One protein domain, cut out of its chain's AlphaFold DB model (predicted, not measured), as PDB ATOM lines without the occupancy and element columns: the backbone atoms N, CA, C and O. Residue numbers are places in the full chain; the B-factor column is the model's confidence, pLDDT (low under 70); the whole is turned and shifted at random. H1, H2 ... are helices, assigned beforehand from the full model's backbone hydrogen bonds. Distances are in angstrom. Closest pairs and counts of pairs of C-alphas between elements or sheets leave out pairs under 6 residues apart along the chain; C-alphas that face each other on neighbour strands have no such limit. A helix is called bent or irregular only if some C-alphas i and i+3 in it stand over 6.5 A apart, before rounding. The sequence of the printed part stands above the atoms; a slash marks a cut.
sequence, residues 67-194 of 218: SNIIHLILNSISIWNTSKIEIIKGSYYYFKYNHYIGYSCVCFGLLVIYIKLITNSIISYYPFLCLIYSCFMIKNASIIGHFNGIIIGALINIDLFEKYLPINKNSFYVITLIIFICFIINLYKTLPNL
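This is residues 67 to 194 of the 218 residues of the protein "Rhomboid domain-containing protein" of Dictyostelium discoideum (UniProt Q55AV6). The longest helix, H8, makes an arm whose residues 177 to 194 stick out from a compact body of helices. In that body H4 is the core: H6 packs closely on it, H1, H2, H3 and H5 sit round it, and little H7 lies beyond the end of H6, before the turn to the arm. H4, H5 and H6 form an up-and-down bundle, each running against the one before it in the chain. The printed part has 128 residues with eight named helices, H1 to H8 in order, and no named strand; the class is all helix. The whole is compact, with a radius of gyration of the C-alphas of 15.9 A and spans of 46 by 38 by 24 A.

Start at H8, residues 169 to 190, which is close to but not clearly touching H3, residues 91 to 101: their closest C-alphas, of Tyr 92 and Lys 169, are 7.5 A apart. Go inward to the hub, H4, residues 103 to 119, which is irregular, with C-alphas 104 and 107 8.5 A apart. H3 touches H4, closest at the C-alphas of Ile 101 and Gly 109, 5.8 A, at a steep tilt of 60 degrees, opposite ways. H6, residues 143 to 157, touches H4 with 31 pairs of C-alphas within 8 A; the closest, of Gly 109 and Gly 153, are 4.1 A apart. H5, residues 126 to 137, forms a helical hairpin with H6, at a shallow tilt of 20 degrees, its closest C-alphas being Pro 127 and Ile 150 at 6.9 A. H1, residues 69 to 81, touches H4 with residues 75 to 79 alone, closest at Ser 78 and Cys 107, C-alphas 5.7 A apart. H2, residues 84 to 89, touches H4 about perpendicular, at 74 degrees, with C-alphas of Ile 85 and Tyr 114 6.2 A apart. H7, residues 160 to 164, is close to but not clearly touching H6, with C-alphas of Leu 155 and Phe 161 7.2 A apart. Every O i to N i+4 pair is within hydrogen-bond range in H1, H2, H3, H6, H7 and H8; in H4 it is 11 of 13 and in H5 7 of 8.

Find C-alpha 169 at (75.530, 125.620, 141.298); from there H8 runs 31.7 A to C-alpha 190 at (71.095, 134.861, 171.312). H4 is 24.7 A long, H6 21.3 A and H1 18.2 A, the last beginning at C-alpha 69, (69.202, 157.143, 155.588).

Look at Asn 120 and Asn 193 for the two C-alphas farthest apart, 50.3 A. The printed part has no cut, and no link is long. The mean pLDDT of the printed part is 89.4; residues 103 to 104 and 191 to 194 are under 70.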
ATOM      1  N   SER A  67      73.252 152.668 159.357       84.91
ATOM      2  CA  SER A  67      73.242 153.612 160.491       84.91
ATOM      3  C   SER A  67      72.363 154.846 160.289       84.91
ATOM      4  O   SER A  67      71.885 155.421 161.261       84.91
ATOM      5  N   ASN A  68      72.158 155.276 159.046       87.56
ATOM      6  CA  ASN A  68      71.324 156.420 158.701       87.56
ATOM      7  C   ASN A  68      70.807 156.300 157.258       87.56
ATOM      8  O   ASN A  68      71.266 155.455 156.485       87.56
ATOM      9  N   ILE A  69      69.852 157.160 156.904       91.53
ATOM     10  CA  ILE A  69      69.202 157.143 155.588       91.53
ATOM     11  C   ILE A  69      70.174 157.444 154.438       91.53
ATOM     12  O   ILE A  69      70.068 156.838 153.377       91.53
ATOM     13  N   ILE A  70      71.167 158.318 154.648       90.08
ATOM     14  CA  ILE A  70      72.174 158.654 153.627       90.08
ATOM     15  C   ILE A  70      73.012 157.416 153.291       90.08
ATOM     16  O   ILE A  70      73.221 157.109 152.119       90.08
ATOM     17  N   HIS A  71      73.441 156.665 154.307       89.07
ATOM     18  CA  HIS A  71      74.180 155.419 154.136       89.07
ATOM     19  C   HIS A  71      73.341 154.372 153.383       89.07
ATOM     20  O   HIS A  71      73.849 153.748 152.453       89.07
ATOM     21  N   LEU A  72      72.049 154.232 153.712       92.40
ATOM     22  CA  LEU A  72      71.134 153.351 152.975       92.40
ATOM     23  C   LEU A  72      71.006 153.764 151.501       92.40
ATOM     24  O   LEU A  72      71.118 152.911 150.622       92.40
ATOM     25  N   ILE A  73      70.793 155.053 151.218       93.07
ATOM     26  CA  ILE A  73      70.628 155.571 149.852       93.07
ATOM     27  C   ILE A  73      71.899 155.340 149.030       93.07
ATOM     28  O   ILE A  73      71.820 154.808 147.925       93.07
ATOM     29  N   LEU A  74      73.074 155.683 149.566       90.22
ATOM     30  CA  LEU A  74      74.347 155.511 148.857       90.22
ATOM     31  C   LEU A  74      74.649 154.037 148.554       90.22
ATOM     32  O   LEU A  74      75.066 153.719 147.436       90.22
ATOM     33  N   ASN A  75      74.388 153.127 149.501       90.23
ATOM     34  CA  ASN A  75      74.500 151.690 149.242       90.23
ATOM     35  C   ASN A  75      73.468 151.217 148.219       90.23
ATOM     36  O   ASN A  75      73.812 150.440 147.335       90.23
ATOM     37  N   SER A  76      72.236 151.722 148.278       94.17
ATOM     38  CA  SER A  76      71.177 151.333 147.342       94.17
ATOM     39  C   SER A  76      71.503 151.750 145.907       94.17
ATOM     40  O   SER A  76      71.396 150.933 144.996       94.17
ATOM     41  N   ILE A  77      71.991 152.979 145.708       93.60
ATOM     42  CA  ILE A  77      72.460 153.469 144.402       93.60
ATOM     43  C   ILE A  77      73.644 152.629 143.907       93.60
ATOM     44  O   ILE A  77      73.704 152.273 142.733       93.60
ATOM     45  N   SER A  78      74.578 152.279 144.794       92.46
ATOM     46  CA  SER A  78      75.753 151.474 144.435       92.46
ATOM     47  C   SER A  78      75.377 150.042 144.028       92.46
ATOM     48  O   SER A  78      75.863 149.534 143.014       92.46
ATOM     49  N   ILE A  79      74.483 149.398 144.782       94.19
ATOM     50  CA  ILE A  79      73.954 148.060 144.478       94.19
ATOM     51  C   ILE A  79      73.173 148.092 143.161       94.19
ATOM     52  O   ILE A  79      73.408 147.248 142.299       94.19
ATOM     53  N   TRP A  80      72.320 149.101 142.954       95.19
ATOM     54  CA  TRP A  80      71.577 149.251 141.702       95.19
ATOM     55  C   TRP A  80      72.504 149.470 140.502       95.19
ATOM     56  O   TRP A  80      72.389 148.773 139.505       95.19
ATOM     57  N   ASN A  81      73.499 150.354 140.596       93.46
ATOM     58  CA  ASN A  81      74.444 150.586 139.494       93.46
ATOM     59  C   ASN A  81      75.275 149.343 139.135       93.46
ATOM     60  O   ASN A  81      75.735 149.211 138.000       93.46
ATOM     61  N   THR A  82      75.467 148.430 140.090       94.65
ATOM     62  CA  THR A  82      76.163 147.156 139.877       94.65
ATOM     63  C   THR A  82      75.222 146.004 139.498       94.65
ATOM     64  O   THR A  82      75.709 144.905 139.219       94.65
ATOM     65  N   SER A  83      73.908 146.243 139.371       95.23
ATOM     66  CA  SER A  83      72.907 145.272 138.887       95.23
ATOM     67  C   SER A  83      73.243 144.735 137.493       95.23
ATOM     68  O   SER A  83      72.936 143.593 137.163       95.23
ATOM     69  N   LYS A  84      73.966 145.513 136.678       94.86
ATOM     70  CA  LYS A  84      74.422 145.088 135.348       94.86
ATOM     71  C   LYS A  84      75.303 143.842 135.387       94.86
ATOM     72  O   LYS A  84      75.335 143.100 134.411       94.86
ATOM     73  N   ILE A  85      75.988 143.572 136.503       96.46
ATOM     74  CA  ILE A  85      76.694 142.298 136.697       96.46
ATOM     75  C   ILE A  85      75.688 141.140 136.673       96.46
ATOM     76  O   ILE A  85      75.948 140.129 136.027       96.46
ATOM     77  N   GLU A  86      74.540 141.288 137.339       97.30
ATOM     78  CA  GLU A  86      73.452 140.308 137.334       97.30
ATOM     79  C   GLU A  86      72.868 140.110 135.939       97.30
ATOM     80  O   GLU A  86      72.693 138.969 135.519       97.30
ATOM     81  N   ILE A  87      72.658 141.193 135.192       95.43
ATOM     82  CA  ILE A  87      72.138 141.132 133.818       95.43
ATOM     83  C   ILE A  87      73.128 140.404 132.890       95.43
ATOM     84  O   ILE A  87      72.735 139.528 132.124       95.43
ATOM     85  N   ILE A  88      74.425 140.723 132.975       95.48
ATOM     86  CA  ILE A  88      75.457 140.192 132.065       95.48
ATOM     87  C   ILE A  88      75.872 138.760 132.428       95.48
ATOM     88  O   ILE A  88      76.092 137.934 131.543       95.48
ATOM     89  N   LYS A  89      76.049 138.460 133.720       95.06
ATOM     90  CA  LYS A  89      76.555 137.158 134.194       95.06
ATOM     91  C   LYS A  89      75.439 136.215 134.642       95.06
ATOM     92  O   LYS A  89      75.668 135.013 134.732       95.06
ATOM     93  N   GLY A  90      74.245 136.728 134.914       95.93
ATOM     94  CA  GLY A  90      73.118 135.989 135.475       95.93
ATOM     95  C   GLY A  90      73.089 135.998 137.008       95.93
ATOM     96  O   GLY A  90      74.122 136.055 137.686       95.93
ATOM     97  N   SER A  91      71.884 135.850 137.566       95.98
ATOM     98  CA  SER A  91      71.598 135.873 139.010       95.98
ATOM     99  C   SER A  91      72.429 134.911 139.851       95.98
ATOM    100  O   SER A  91      72.787 135.239 140.977       95.98
ATOM    101  N   TYR A  92      72.787 133.740 139.316       95.37
ATOM    102  CA  TYR A  92      73.646 132.796 140.033       95.37
ATOM    103  C   TYR A  92      75.029 133.390 140.330       95.37
ATOM    104  O   TYR A  92      75.455 133.384 141.482       95.37
ATOM    105  N   TYR A  93      75.710 133.932 139.317       94.67
ATOM    106  CA  TYR A  93      77.048 134.500 139.492       94.67
ATOM    107  C   TYR A  93      77.007 135.771 140.332       94.67
ATOM    108  O   TYR A  93      77.845 135.938 141.212       94.67
ATOM    109  N   TYR A  94      75.998 136.623 140.136       95.42
ATOM    110  CA  TYR A  94      75.818 137.801 140.983       95.42
ATOM    111  C   TYR A  94      75.660 137.420 142.460       95.42
ATOM    112  O   TYR A  94      76.361 137.951 143.322       95.42
ATOM    113  N   PHE A  95      74.805 136.440 142.761       94.64
ATOM    114  CA  PHE A  95      74.599 135.963 144.128       94.64
ATOM    115  C   PHE A  95      75.841 135.272 144.712       94.64
ATOM    116  O   PHE A  95      76.152 135.447 145.894       94.64
ATOM    117  N   LYS A  96      76.596 134.543 143.880       93.91
ATOM    118  CA  LYS A  96      77.888 133.935 144.234       93.91
ATOM    119  C   LYS A  96      78.939 134.986 144.589       93.91
ATOM    120  O   LYS A  96      79.576 134.875 145.634       93.91
ATOM    121  N   TYR A  97      79.077 136.042 143.791       93.98
ATOM    122  CA  TYR A  97      80.026 137.123 144.068       93.98
ATOM    123  C   TYR A  97      79.678 137.892 145.343       93.98
ATOM    124  O   TYR A  97      80.576 138.183 146.129       93.98
ATOM    125  N   ASN A  98      78.389 138.137 145.605       92.44
ATOM    126  CA  ASN A  98      77.937 138.737 146.866       92.44
ATOM    127  C   ASN A  98      78.390 137.918 148.091       92.44
ATOM    128  O   ASN A  98      78.863 138.495 149.069       92.44
ATOM    129  N   HIS A  99      78.317 136.583 148.023       90.08
ATOM    130  CA  HIS A  99      78.816 135.718 149.099       90.08
ATOM    131  C   HIS A  99      80.331 135.815 149.280       90.08
ATOM    132  O   HIS A  99      80.801 135.886 150.413       90.08
ATOM    133  N   TYR A 100      81.094 135.807 148.184       89.49
ATOM    134  CA  TYR A 100      82.555 135.850 148.247       89.49
ATOM    135  C   TYR A 100      83.087 137.168 148.790       89.49
ATOM    136  O   TYR A 100      83.979 137.152 149.633       89.49
ATOM    137  N   ILE A 101      82.531 138.295 148.338       89.17
ATOM    138  CA  ILE A 101      82.974 139.631 148.759       89.17
ATOM    139  C   ILE A 101      82.799 139.829 150.268       89.17
ATOM    140  O   ILE A 101      83.550 140.585 150.886       89.17
ATOM    141  N   GLY A 102      81.848 139.124 150.875       75.74
ATOM    142  CA  GLY A 102      81.445 139.395 152.235       75.74
ATOM    143  C   GLY A 102      80.474 140.566 152.233       75.74
ATOM    144  O   GLY A 102      80.724 141.658 151.723       75.74
ATOM    145  N   TYR A 103      79.319 140.285 152.804       64.94
ATOM    146  CA  TYR A 103      78.121 141.088 152.711       64.94
ATOM    147  C   TYR A 103      78.346 142.565 153.166       64.94
ATOM    148  O   TYR A 103      77.876 143.490 152.506       64.94
ATOM    149  N   SER A 104      79.198 142.838 154.163       59.87
ATOM    150  CA  SER A 104      79.430 144.197 154.692       59.87
ATOM    151  C   SER A 104      80.205 145.148 153.763       59.87
ATOM    152  O   SER A 104      80.378 146.320 154.095       59.87
ATOM    153  N   CYS A 105      80.711 144.671 152.619       79.53
ATOM    154  CA  CYS A 105      81.615 145.416 151.723       79.53
ATOM    155  C   CYS A 105      81.248 145.247 150.238       79.53
ATOM    156  O   CYS A 105      82.031 145.582 149.341       79.53
ATOM    157  N   VAL A 106      80.039 144.732 149.998       87.28
ATOM    158  CA  VAL A 106      79.502 144.320 148.695       87.28
ATOM    159  C   VAL A 106      79.642 145.408 147.640       87.28
ATOM    160  O   VAL A 106      80.149 145.127 146.559       87.28
ATOM    161  N   CYS A 107      79.278 146.652 147.955       91.37
ATOM    162  CA  CYS A 107      79.305 147.754 146.991       91.37
ATOM    163  C   CYS A 107      80.692 147.953 146.362       91.37
ATOM    164  O   CYS A 107      80.797 148.141 145.153       91.37
ATOM    165  N   PHE A 108      81.763 147.859 147.154       93.28
ATOM    166  CA  PHE A 108      83.129 148.067 146.668       93.28
ATOM    167  C   PHE A 108      83.652 146.879 145.867       93.28
ATOM    168  O   PHE A 108      84.257 147.078 144.814       93.28
ATOM    169  N   GLY A 109      83.384 145.650 146.317       93.90
ATOM    170  CA  GLY A 109      83.768 144.458 145.559       93.90
ATOM    171  C   GLY A 109      83.013 144.342 144.235       93.90
ATOM    172  O   GLY A 109      83.628 144.100 143.197       93.90
ATOM    173  N   LEU A 110      81.701 144.604 144.238       94.92
ATOM    174  CA  LEU A 110      80.896 144.637 143.019       94.92
ATOM    175  C   LEU A 110      81.343 145.765 142.089       94.92
ATOM    176  O   LEU A 110      81.410 145.551 140.884       94.92
ATOM    177  N   LEU A 111      81.716 146.936 142.610       94.70
ATOM    178  CA  LEU A 111      82.253 148.021 141.787       94.70
ATOM    179  C   LEU A 111      83.522 147.588 141.034       94.70
ATOM    180  O   LEU A 111      83.646 147.866 139.843       94.70
ATOM    181  N   VAL A 112      84.436 146.865 141.686       94.88
ATOM    182  CA  VAL A 112      85.649 146.333 141.034       94.88
ATOM    183  C   VAL A 112      85.297 145.328 139.934       94.88
ATOM    184  O   VAL A 112      85.848 145.398 138.832       94.88
ATOM    185  N   ILE A 113      84.343 144.430 140.192       94.75
ATOM    186  CA  ILE A 113      83.854 143.466 139.192       94.75
ATOM    187  C   ILE A 113      83.203 144.193 138.009       94.75
ATOM    188  O   ILE A 113      83.482 143.893 136.850       94.75
ATOM    189  N   TYR A 114      82.375 145.198 138.281       95.22
ATOM    190  CA  TYR A 114      81.692 145.979 137.257       95.22
ATOM    191  C   TYR A 114      82.668 146.765 136.371       95.22
ATOM    192  O   TYR A 114      82.521 146.775 135.149       95.22
ATOM    193  N   ILE A 115      83.712 147.363 136.951       94.23
ATOM    194  CA  ILE A 115      84.744 148.069 136.179       94.23
ATOM    195  C   ILE A 115      85.453 147.120 135.212       94.23
ATOM    196  O   ILE A 115      85.682 147.499 134.060       94.23
ATOM    197  N   LYS A 116      85.756 145.885 135.630       94.41
ATOM    198  CA  LYS A 116      86.323 144.865 134.737       94.41
ATOM    199  C   LYS A 116      85.377 144.532 133.586       94.41
ATOM    200  O   LYS A 116      85.853 144.389 132.465       94.41
ATOM    201  N   LEU A 117      84.063 144.469 133.821       92.81
ATOM    202  CA  LEU A 117      83.081 144.232 132.753       92.81
ATOM    203  C   LEU A 117      83.057 145.352 131.703       92.81
ATOM    204  O   LEU A 117      82.893 145.055 130.525       92.81
ATOM    205  N   ILE A 118      83.225 146.616 132.104       92.51
ATOM    206  CA  ILE A 118      83.154 147.760 131.176       92.51
ATOM    207  C   ILE A 118      84.498 148.053 130.505       92.51
ATOM    208  O   ILE A 118      84.552 148.355 129.319       92.51
ATOM    209  N   THR A 119      85.587 148.022 131.271       92.90
ATOM    210  CA  THR A 119      86.903 148.531 130.838       92.90
ATOM    211  C   THR A 119      87.900 147.426 130.511       92.90
ATOM    212  O   THR A 119      89.019 147.712 130.091       92.90
ATOM    213  N   ASN A 120      87.550 146.165 130.786       90.57
ATOM    214  CA  ASN A 120      88.453 145.014 130.776       90.57
ATOM    215  C   ASN A 120      89.689 145.147 131.706       90.57
ATOM    216  O   ASN A 120      90.562 144.275 131.715       90.57
ATOM    217  N   SER A 121      89.758 146.184 132.548       88.74
ATOM    218  CA  SER A 121      90.862 146.410 133.487       88.74
ATOM    219  C   SER A 121      90.630 145.653 134.793       88.74
ATOM    220  O   SER A 121      89.541 145.700 135.357       88.74
ATOM    221  N   ILE A 122      91.650 144.938 135.281       77.41
ATOM    222  CA  ILE A 122      91.567 144.170 136.542       77.41
ATOM    223  C   ILE A 122      91.533 145.115 137.751       77.41
ATOM    224  O   ILE A 122      90.821 144.861 138.719       77.41
ATOM    225  N   ILE A 123      92.291 146.214 137.678       73.95
ATOM    226  CA  ILE A 123      92.420 147.219 138.732       73.95
ATOM    227  C   ILE A 123      92.078 148.585 138.141       73.95
ATOM    228  O   ILE A 123      92.479 148.913 137.026       73.95
ATOM    229  N   SER A 124      91.346 149.383 138.910       84.91
ATOM    230  CA  SER A 124      91.087 150.795 138.644       84.91
ATOM    231  C   SER A 124      91.328 151.587 139.922       84.91
ATOM    232  O   SER A 124      91.152 151.061 141.020       84.91
ATOM    233  N   TYR A 125      91.713 152.854 139.785       90.81
ATOM    234  CA  TYR A 125      91.836 153.775 140.916       90.81
ATOM    235  C   TYR A 125      90.469 154.212 141.463       90.81
ATOM    236  O   TYR A 125      90.373 154.665 142.602       90.81
ATOM    237  N   TYR A 126      89.396 154.047 140.683       92.68
ATOM    238  CA  TYR A 126      88.062 154.538 141.028       92.68
ATOM    239  C   TYR A 126      87.497 153.968 142.348       92.68
ATOM    240  O   TYR A 126      87.067 154.766 143.180       92.68
ATOM    241  N   PRO A 127      87.571 152.652 142.642       92.74
ATOM    242  CA  PRO A 127      87.145 152.112 143.937       92.74
ATOM    243  C   PRO A 127      87.905 152.710 145.128       92.74
ATOM    244  O   PRO A 127      87.319 152.916 146.188       92.74
ATOM    245  N   PHE A 128      89.187 153.047 144.962       92.65
ATOM    246  CA  PHE A 128      89.980 153.688 146.016       92.65
ATOM    247  C   PHE A 128      89.558 155.145 146.240       92.65
ATOM    248  O   PHE A 128      89.485 155.596 147.382       92.65
ATOM    249  N   LEU A 129      89.203 155.871 145.176       92.57
ATOM    250  CA  LEU A 129      88.629 157.215 145.292       92.57
ATOM    251  C   LEU A 129      87.264 157.183 145.992       92.57
ATOM    252  O   LEU A 129      87.025 157.976 146.903       92.57
ATOM    253  N   CYS A 130      86.396 156.230 145.634       91.71
ATOM    254  CA  CYS A 130      85.125 156.012 146.328       91.71
ATOM    255  C   CYS A 130      85.334 155.690 147.814       91.71
ATOM    256  O   CYS A 130      84.543 156.124 148.650       91.71
ATOM    257  N   LEU A 131      86.409 154.970 148.158       90.38
ATOM    258  CA  LEU A 131      86.724 154.610 149.539       90.38
ATOM    259  C   LEU A 131      87.051 155.865 150.342       90.38
ATOM    260  O   LEU A 131      86.439 156.097 151.384       90.38
ATOM    261  N   ILE A 132      87.934 156.714 149.818       90.18
ATOM    262  CA  ILE A 132      88.278 158.002 150.430       90.18
ATOM    263  C   ILE A 132      87.024 158.871 150.589       90.18
ATOM    264  O   ILE A 132      86.762 159.376 151.679       90.18
ATOM    265  N   TYR A 133      86.203 158.989 149.541       89.38
ATOM    266  CA  TYR A 133      84.961 159.764 149.587       89.38
ATOM    267  C   TYR A 133      83.989 159.252 150.665       89.38
ATOM    268  O   TYR A 133      83.424 160.036 151.429       89.38
ATOM    269  N   SER A 134      83.837 157.929 150.781       86.44
ATOM    270  CA  SER A 134      82.948 157.310 151.771       86.44
ATOM    271  C   SER A 134      83.367 157.607 153.214       86.44
ATOM    272  O   SER A 134      82.499 157.801 154.064       86.44
ATOM    273  N   CYS A 135      84.673 157.743 153.478       84.88
ATOM    274  CA  CYS A 135      85.202 158.074 154.804       84.88
ATOM    275  C   CYS A 135      84.776 159.471 155.276       84.88
ATOM    276  O   CYS A 135      84.613 159.687 156.475       84.88
ATOM    277  N   PHE A 136      84.569 160.414 154.350       86.63
ATOM    278  CA  PHE A 136      84.079 161.756 154.676       86.63
ATOM    279  C   PHE A 136      82.565 161.790 154.899       86.63
ATOM    280  O   PHE A 136      82.085 162.521 155.766       86.63
ATOM    281  N   MET A 137      81.808 161.009 154.125       85.42
ATOM    282  CA  MET A 137      80.341 161.041 154.143       85.42
ATOM    283  C   MET A 137      79.730 160.192 155.263       85.42
ATOM    284  O   MET A 137      78.728 160.582 155.861       85.42
ATOM    285  N   ILE A 138      80.309 159.025 155.555       82.44
ATOM    286  CA  ILE A 138      79.739 158.043 156.481       82.44
ATOM    287  C   ILE A 138      80.684 157.890 157.672       82.44
ATOM    288  O   ILE A 138      81.589 157.053 157.688       82.44
ATOM    289  N   LYS A 139      80.447 158.705 158.705       71.83
ATOM    290  CA  LYS A 139      81.134 158.580 159.997       71.83
ATOM    291  C   LYS A 139      80.891 157.156 160.528       71.83
ATOM    292  O   LYS A 139      79.738 156.755 160.668       71.83
ATOM    293  N   ASN A 140      81.965 156.403 160.782       72.55
ATOM    294  CA  ASN A 140      81.996 154.985 161.203       72.55
ATOM    295  C   ASN A 140      81.927 153.920 160.087       72.55
ATOM    296  O   ASN A 140      81.796 152.733 160.389       72.55
ATOM    297  N   ALA A 141      82.056 154.291 158.811       75.15
ATOM    298  CA  ALA A 141      82.279 153.312 157.746       75.15
ATOM    299  C   ALA A 141      83.594 152.533 157.971       75.15
ATOM    300  O   ALA A 141      84.649 153.121 158.207       75.15
ATOM    301  N   SER A 142      83.552 151.199 157.874       81.01
ATOM    302  CA  SER A 142      84.736 150.349 158.071       81.01
ATOM    303  C   SER A 142      85.689 150.452 156.881       81.01
ATOM    304  O   SER A 142      85.475 149.811 155.854       81.01
ATOM    305  N   ILE A 143      86.762 151.237 157.011       86.14
ATOM    306  CA  ILE A 143      87.804 151.362 155.973       86.14
ATOM    307  C   ILE A 143      88.366 149.985 155.606       86.14
ATOM    308  O   ILE A 143      88.468 149.647 154.430       86.14
ATOM    309  N   ILE A 144      88.676 149.173 156.623       85.58
ATOM    310  CA  ILE A 144      89.245 147.828 156.465       85.58
ATOM    311  C   ILE A 144      88.272 146.916 155.719       85.58
ATOM    312  O   ILE A 144      88.685 146.187 154.821       85.58
ATOM    313  N   GLY A 145      86.982 146.983 156.057       85.11
ATOM    314  CA  GLY A 145      85.951 146.226 155.360       85.11
ATOM    315  C   GLY A 145      85.905 146.596 153.879       85.11
ATOM    316  O   GLY A 145      86.115 145.746 153.015       85.11
ATOM    317  N   HIS A 146      85.681 147.871 153.566       88.79
ATOM    318  CA  HIS A 146      85.571 148.316 152.177       88.79
ATOM    319  C   HIS A 146      86.832 148.002 151.360       88.79
ATOM    320  O   HIS A 146      86.726 147.538 150.226       88.79
ATOM    321  N   PHE A 147      88.018 148.177 151.952       90.76
ATOM    322  CA  PHE A 147      89.287 147.794 151.336       90.76
ATOM    323  C   PHE A 147      89.374 146.285 151.062       90.76
ATOM    324  O   PHE A 147      89.761 145.887 149.964       90.76
ATOM    325  N   ASN A 148      88.940 145.437 152.001       90.99
ATOM    326  CA  ASN A 148      88.826 143.997 151.765       90.99
ATOM    327  C   ASN A 148      87.866 143.693 150.602       90.99
ATOM    328  O   ASN A 148      88.183 142.868 149.752       90.99
ATOM    329  N   GLY A 149      86.744 144.412 150.501       92.81
ATOM    330  CA  GLY A 149      85.834 144.312 149.358       92.81
ATOM    331  C   GLY A 149      86.534 144.577 148.019       92.81
ATOM    332  O   GLY A 149      86.364 143.799 147.081       92.81
ATOM    333  N   ILE A 150      87.380 145.614 147.947       93.61
ATOM    334  CA  ILE A 150      88.196 145.925 146.758       93.61
ATOM    335  C   ILE A 150      89.133 144.759 146.414       93.61
ATOM    336  O   ILE A 150      89.184 144.339 145.255       93.61
ATOM    337  N   ILE A 151      89.845 144.216 147.409       93.26
ATOM    338  CA  ILE A 151      90.762 143.083 147.216       93.26
ATOM    339  C   ILE A 151      90.001 141.864 146.696       93.26
ATOM    340  O   ILE A 151      90.370 141.314 145.661       93.26
ATOM    341  N   ILE A 152      88.925 141.450 147.370       93.50
ATOM    342  CA  ILE A 152      88.164 140.259 146.978       93.50
ATOM    343  C   ILE A 152      87.558 140.428 145.579       93.50
ATOM    344  O   ILE A 152      87.622 139.496 144.778       93.50
ATOM    345  N   GLY A 153      87.050 141.617 145.236       94.00
ATOM    346  CA  GLY A 153      86.585 141.921 143.880       94.00
ATOM    347  C   GLY A 153      87.682 141.751 142.821       94.00
ATOM    348  O   GLY A 153      87.442 141.158 141.770       94.00
ATOM    349  N   ALA A 154      88.911 142.194 143.112       94.08
ATOM    350  CA  ALA A 154      90.056 141.996 142.220       94.08
ATOM    351  C   ALA A 154      90.446 140.512 142.090       94.08
ATOM    352  O   ALA A 154      90.749 140.059 140.986       94.08
ATOM    353  N   LEU A 155      90.383 139.738 143.182       94.22
ATOM    354  CA  LEU A 155      90.637 138.291 143.163       94.22
ATOM    355  C   LEU A 155      89.576 137.521 142.357       94.22
ATOM    356  O   LEU A 155      89.908 136.550 141.677       94.22
ATOM    357  N   ILE A 156      88.315 137.962 142.389       93.74
ATOM    358  CA  ILE A 156      87.247 137.420 141.535       93.74
ATOM    359  C   ILE A 156      87.537 137.723 140.056       93.74
ATOM    360  O   ILE A 156      87.409 136.832 139.226       93.74
ATOM    361  N   ASN A 157      87.991 138.936 139.722       93.86
ATOM    362  CA  ASN A 157      88.292 139.345 138.340       93.86
ATOM    363  C   ASN A 157      89.459 138.593 137.671       93.86
ATOM    364  O   ASN A 157      89.588 138.667 136.448       93.86
ATOM    365  N   ILE A 158      90.317 137.926 138.449       94.02
ATOM    366  CA  ILE A 158      91.396 137.049 137.951       94.02
ATOM    367  C   ILE A 158      91.034 135.558 138.059       94.02
ATOM    368  O   ILE A 158      91.920 134.705 138.029       94.02
ATOM    369  N   ASP A 159      89.746 135.255 138.244       92.80
ATOM    370  CA  ASP A 159      89.186 133.906 138.356       92.80
ATOM    371  C   ASP A 159      89.809 133.059 139.484       92.80
ATOM    372  O   ASP A 159      89.765 131.827 139.449       92.80
ATOM    373  N   LEU A 160      90.369 133.691 140.531       94.22
ATOM    374  CA  LEU A 160      91.042 132.973 141.623       94.22
ATOM    375  C   LEU A 160      90.084 132.006 142.331       94.22
ATOM    376  O   LEU A 160      90.439 130.862 142.612       94.22
ATOM    377  N   PHE A 161      88.858 132.464 142.596       91.26
ATOM    378  CA  PHE A 161      87.828 131.655 143.245       91.26
ATOM    379  C   PHE A 161      87.354 130.510 142.353       91.26
ATOM    380  O   PHE A 161      87.191 129.405 142.848       91.26
ATOM    381  N   GLU A 162      87.188 130.726 141.046       91.09
ATOM    382  CA  GLU A 162      86.802 129.638 140.139       91.09
ATOM    383  C   GLU A 162      87.927 128.606 139.985       91.09
ATOM    384  O   GLU A 162      87.660 127.409 139.892       91.09
ATOM    385  N   LYS A 163      89.191 129.048 140.034       93.73
ATOM    386  CA  LYS A 163      90.365 128.173 139.936       93.73
ATOM    387  C   LYS A 163      90.582 127.308 141.181       93.73
ATOM    388  O   LYS A 163      90.893 126.128 141.043       93.73
ATOM    389  N   TYR A 164      90.474 127.885 142.380       94.17
ATOM    390  CA  TYR A 164      90.842 127.203 143.632       94.17
ATOM    391  C   TYR A 164      89.653 126.803 144.509       94.17
ATOM    392  O   TYR A 164      89.810 125.968 145.396       94.17
ATOM    393  N   LEU A 165      88.467 127.360 144.263       90.61
ATOM    394  CA  LEU A 165      87.229 127.028 144.967       90.61
ATOM    395  C   LEU A 165      86.081 126.745 143.972       90.61
ATOM    396  O   LEU A 165      85.049 127.426 143.995       90.61
ATOM    397  N   PRO A 166      86.228 125.733 143.092       90.85
ATOM    398  CA  PRO A 166      85.203 125.383 142.119       90.85
ATOM    399  C   PRO A 166      83.991 124.764 142.826       90.85
ATOM    400  O   PRO A 166      83.950 123.575 143.139       90.85
ATOM    401  N   ILE A 167      82.976 125.582 143.088       91.67
ATOM    402  CA  ILE A 167      81.705 125.142 143.670       91.67
ATOM    403  C   ILE A 167      80.652 125.154 142.565       91.67
ATOM    404  O   ILE A 167      80.341 126.207 142.006       91.67
ATOM    405  N   ASN A 168      80.078 123.985 142.265       93.48
ATOM    406  CA  ASN A 168      78.974 123.888 141.314       93.48
ATOM    407  C   ASN A 168      77.705 124.584 141.855       93.48
ATOM    408  O   ASN A 168      77.558 124.828 143.055       93.48
ATOM    409  N   LYS A 169      76.754 124.878 140.963       94.84
ATOM    410  CA  LYS A 169      75.530 125.620 141.298       94.84
ATOM    411  C   LYS A 169      74.712 124.988 142.433       94.84
ATOM    412  O   LYS A 169      74.275 125.706 143.329       94.84
ATOM    413  N   ASN A 170      74.552 123.665 142.438       95.71
ATOM    414  CA  ASN A 170      73.769 122.960 143.456       95.71
ATOM    415  C   ASN A 170      74.462 122.993 144.822       95.71
ATOM    416  O   ASN A 170      73.840 123.353 145.818       95.71
ATOM    417  N   SER A 171      75.760 122.683 144.861       95.40
ATOM    418  CA  SER A 171      76.571 122.750 146.077       95.40
ATOM    419  C   SER A 171      76.582 124.159 146.662       95.40
ATOM    420  O   SER A 171      76.462 124.307 147.874       95.40
ATOM    421  N   PHE A 172      76.651 125.193 145.819       95.34
ATOM    422  CA  PHE A 172      76.581 126.581 146.269       95.34
ATOM    423  C   PHE A 172      75.257 126.878 146.986       95.34
ATOM    424  O   PHE A 172      75.282 127.362 148.114       95.34
ATOM    425  N   TYR A 173      74.111 126.521 146.396       95.15
ATOM    426  CA  TYR A 173      72.814 126.740 147.045       95.15
ATOM    427  C   TYR A 173      72.653 125.956 148.350       95.15
ATOM    428  O   TYR A 173      72.108 126.495 149.312       95.15
ATOM    429  N   VAL A 174      73.153 124.717 148.412       96.66
ATOM    430  CA  VAL A 174      73.138 123.915 149.647       96.66
ATOM    431  C   VAL A 174      73.984 124.578 150.736       96.66
ATOM    432  O   VAL A 174      73.515 124.721 151.862       96.66
ATOM    433  N   ILE A 175      75.193 125.045 150.409       94.45
ATOM    434  CA  ILE A 175      76.064 125.760 151.355       94.45
ATOM    435  C   ILE A 175      75.392 127.050 151.839       94.45
ATOM    436  O   ILE A 175      75.338 127.292 153.044       94.45
ATOM    437  N   THR A 176      74.828 127.852 150.930       93.19
ATOM    438  CA  THR A 176      74.083 129.071 151.279       93.19
ATOM    439  C   THR A 176      72.911 128.767 152.212       93.19
ATOM    440  O   THR A 176      72.721 129.475 153.201       93.19
ATOM    441  N   LEU A 177      72.151 127.700 151.949       95.24
ATOM    442  CA  LEU A 177      71.036 127.284 152.799       95.24
ATOM    443  C   LEU A 177      71.513 126.867 154.197       95.24
ATOM    444  O   LEU A 177      70.909 127.272 155.185       95.24
ATOM    445  N   ILE A 178      72.611 126.112 154.296       95.81
ATOM    446  CA  ILE A 178      73.208 125.720 155.582       95.81
ATOM    447  C   ILE A 178      73.640 126.962 156.371       95.81
ATOM    448  O   ILE A 178      73.280 127.090 157.539       95.81
ATOM    449  N   ILE A 179      74.345 127.905 155.736       92.79
ATOM    450  CA  ILE A 179      74.760 129.167 156.367       92.79
ATOM    451  C   ILE A 179      73.538 129.949 156.865       92.79
ATOM    452  O   ILE A 179      73.550 130.448 157.990       92.79
ATOM    453  N   PHE A 180      72.469 130.019 156.068       92.69
ATOM    454  CA  PHE A 180      71.231 130.693 156.450       92.69
ATOM    455  C   PHE A 180      70.527 130.004 157.630       92.69
ATOM    456  O   PHE A 180      70.110 130.670 158.574       92.69
ATOM    457  N   ILE A 181      70.448 128.671 157.644       94.22
ATOM    458  CA  ILE A 181      69.891 127.915 158.776       94.22
ATOM    459  C   ILE A 181      70.730 128.151 160.040       94.22
ATOM    460  O   ILE A 181      70.176 128.444 161.101       94.22
ATOM    461  N   CYS A 182      72.061 128.091 159.939       93.15
ATOM    462  CA  CYS A 182      72.967 128.391 161.049       93.15
ATOM    463  C   CYS A 182      72.787 129.825 161.565       93.15
ATOM    464  O   CYS A 182      72.760 130.031 162.780       93.15
ATOM    465  N   PHE A 183      72.620 130.795 160.661       91.47
ATOM    466  CA  PHE A 183      72.301 132.181 160.993       91.47
ATOM    467  C   PHE A 183      71.017 132.267 161.812       91.47
ATOM    468  O   PHE A 183      71.056 132.796 162.918       91.47
ATOM    469  N   ILE A 184      69.915 131.689 161.327       90.36
ATOM    470  CA  ILE A 184      68.618 131.715 162.012       90.36
ATOM    471  C   ILE A 184      68.701 131.045 163.391       90.36
ATOM    472  O   ILE A 184      68.252 131.619 164.382       90.36
ATOM    473  N   ILE A 185      69.330 129.872 163.501       90.18
ATOM    474  CA  ILE A 185      69.496 129.175 164.788       90.18
ATOM    475  C   ILE A 185      70.309 130.026 165.773       90.18
ATOM    476  O   ILE A 185      69.939 130.142 166.944       90.18
ATOM    477  N   ASN A 186      71.422 130.616 165.330       89.31
ATOM    478  CA  ASN A 186      72.277 131.439 166.187       89.31
ATOM    479  C   ASN A 186      71.582 132.756 166.585       89.31
ATOM    480  O   ASN A 186      71.694 133.185 167.735       89.31
ATOM    481  N   LEU A 187      70.806 133.337 165.669       86.88
ATOM    482  CA  LEU A 187      69.956 134.504 165.889       86.88
ATOM    483  C   LEU A 187      68.923 134.217 166.992       86.88
ATOM    484  O   LEU A 187      68.904 134.908 168.007       86.88
ATOM    485  N   TYR A 188      68.143 133.136 166.874       83.89
ATOM    486  CA  TYR A 188      67.146 132.756 167.885       83.89
ATOM    487  C   TYR A 188      67.752 132.449 169.261       83.89
ATOM    488  O   TYR A 188      67.188 132.850 170.277       83.89
ATOM    489  N   LYS A 189      68.906 131.767 169.320       82.31
ATOM    490  CA  LYS A 189      69.567 131.417 170.594       82.31
ATOM    491  C   LYS A 189      70.045 132.630 171.388       82.31
ATOM    492  O   LYS A 189      70.076 132.588 172.612       82.31
ATOM    493  N   THR A 190      70.461 133.684 170.697       73.86
ATOM    494  CA  THR A 190      71.095 134.861 171.312       73.86
ATOM    495  C   THR A 190      70.116 136.010 171.550       73.86
ATOM    496  O   THR A 190      70.386 136.875 172.380       73.86
ATOM    497  N   LEU A 191      68.955 135.996 170.885       68.63
ATOM    498  CA  LEU A 191      67.938 137.044 170.964       68.63
ATOM    499  C   LEU A 191      66.673 136.748 171.797       68.63
ATOM    500  O   LEU A 191      65.717 137.507 171.622       68.63
ATOM    501  N   PRO A 192      66.591 135.776 172.735       58.83
ATOM    502  CA  PRO A 192      65.343 135.561 173.479       58.83
ATOM    503  C   PRO A 192      64.875 136.801 174.277       58.83
ATOM    504  O   PRO A 192      63.721 136.864 174.690       58.83
ATOM    505  N   ASN A 193      65.733 137.821 174.432       51.22
ATOM    506  CA  ASN A 193      65.447 139.073 175.134       51.22
ATOM    507  C   ASN A 193      65.262 140.319 174.239       51.22
ATOM    508  O   ASN A 193      65.012 141.396 174.783       51.22
ATOM    509  N   LEU A 194      65.369 140.230 172.906       52.91
ATOM    510  CA  LEU A 194      65.186 141.399 172.032       52.91
ATOM    511  C   LEU A 194      63.696 141.572 171.694       52.91
ATOM    512  O   LEU A 194      63.069 140.750 171.034       52.91
TER     513      LEU A 194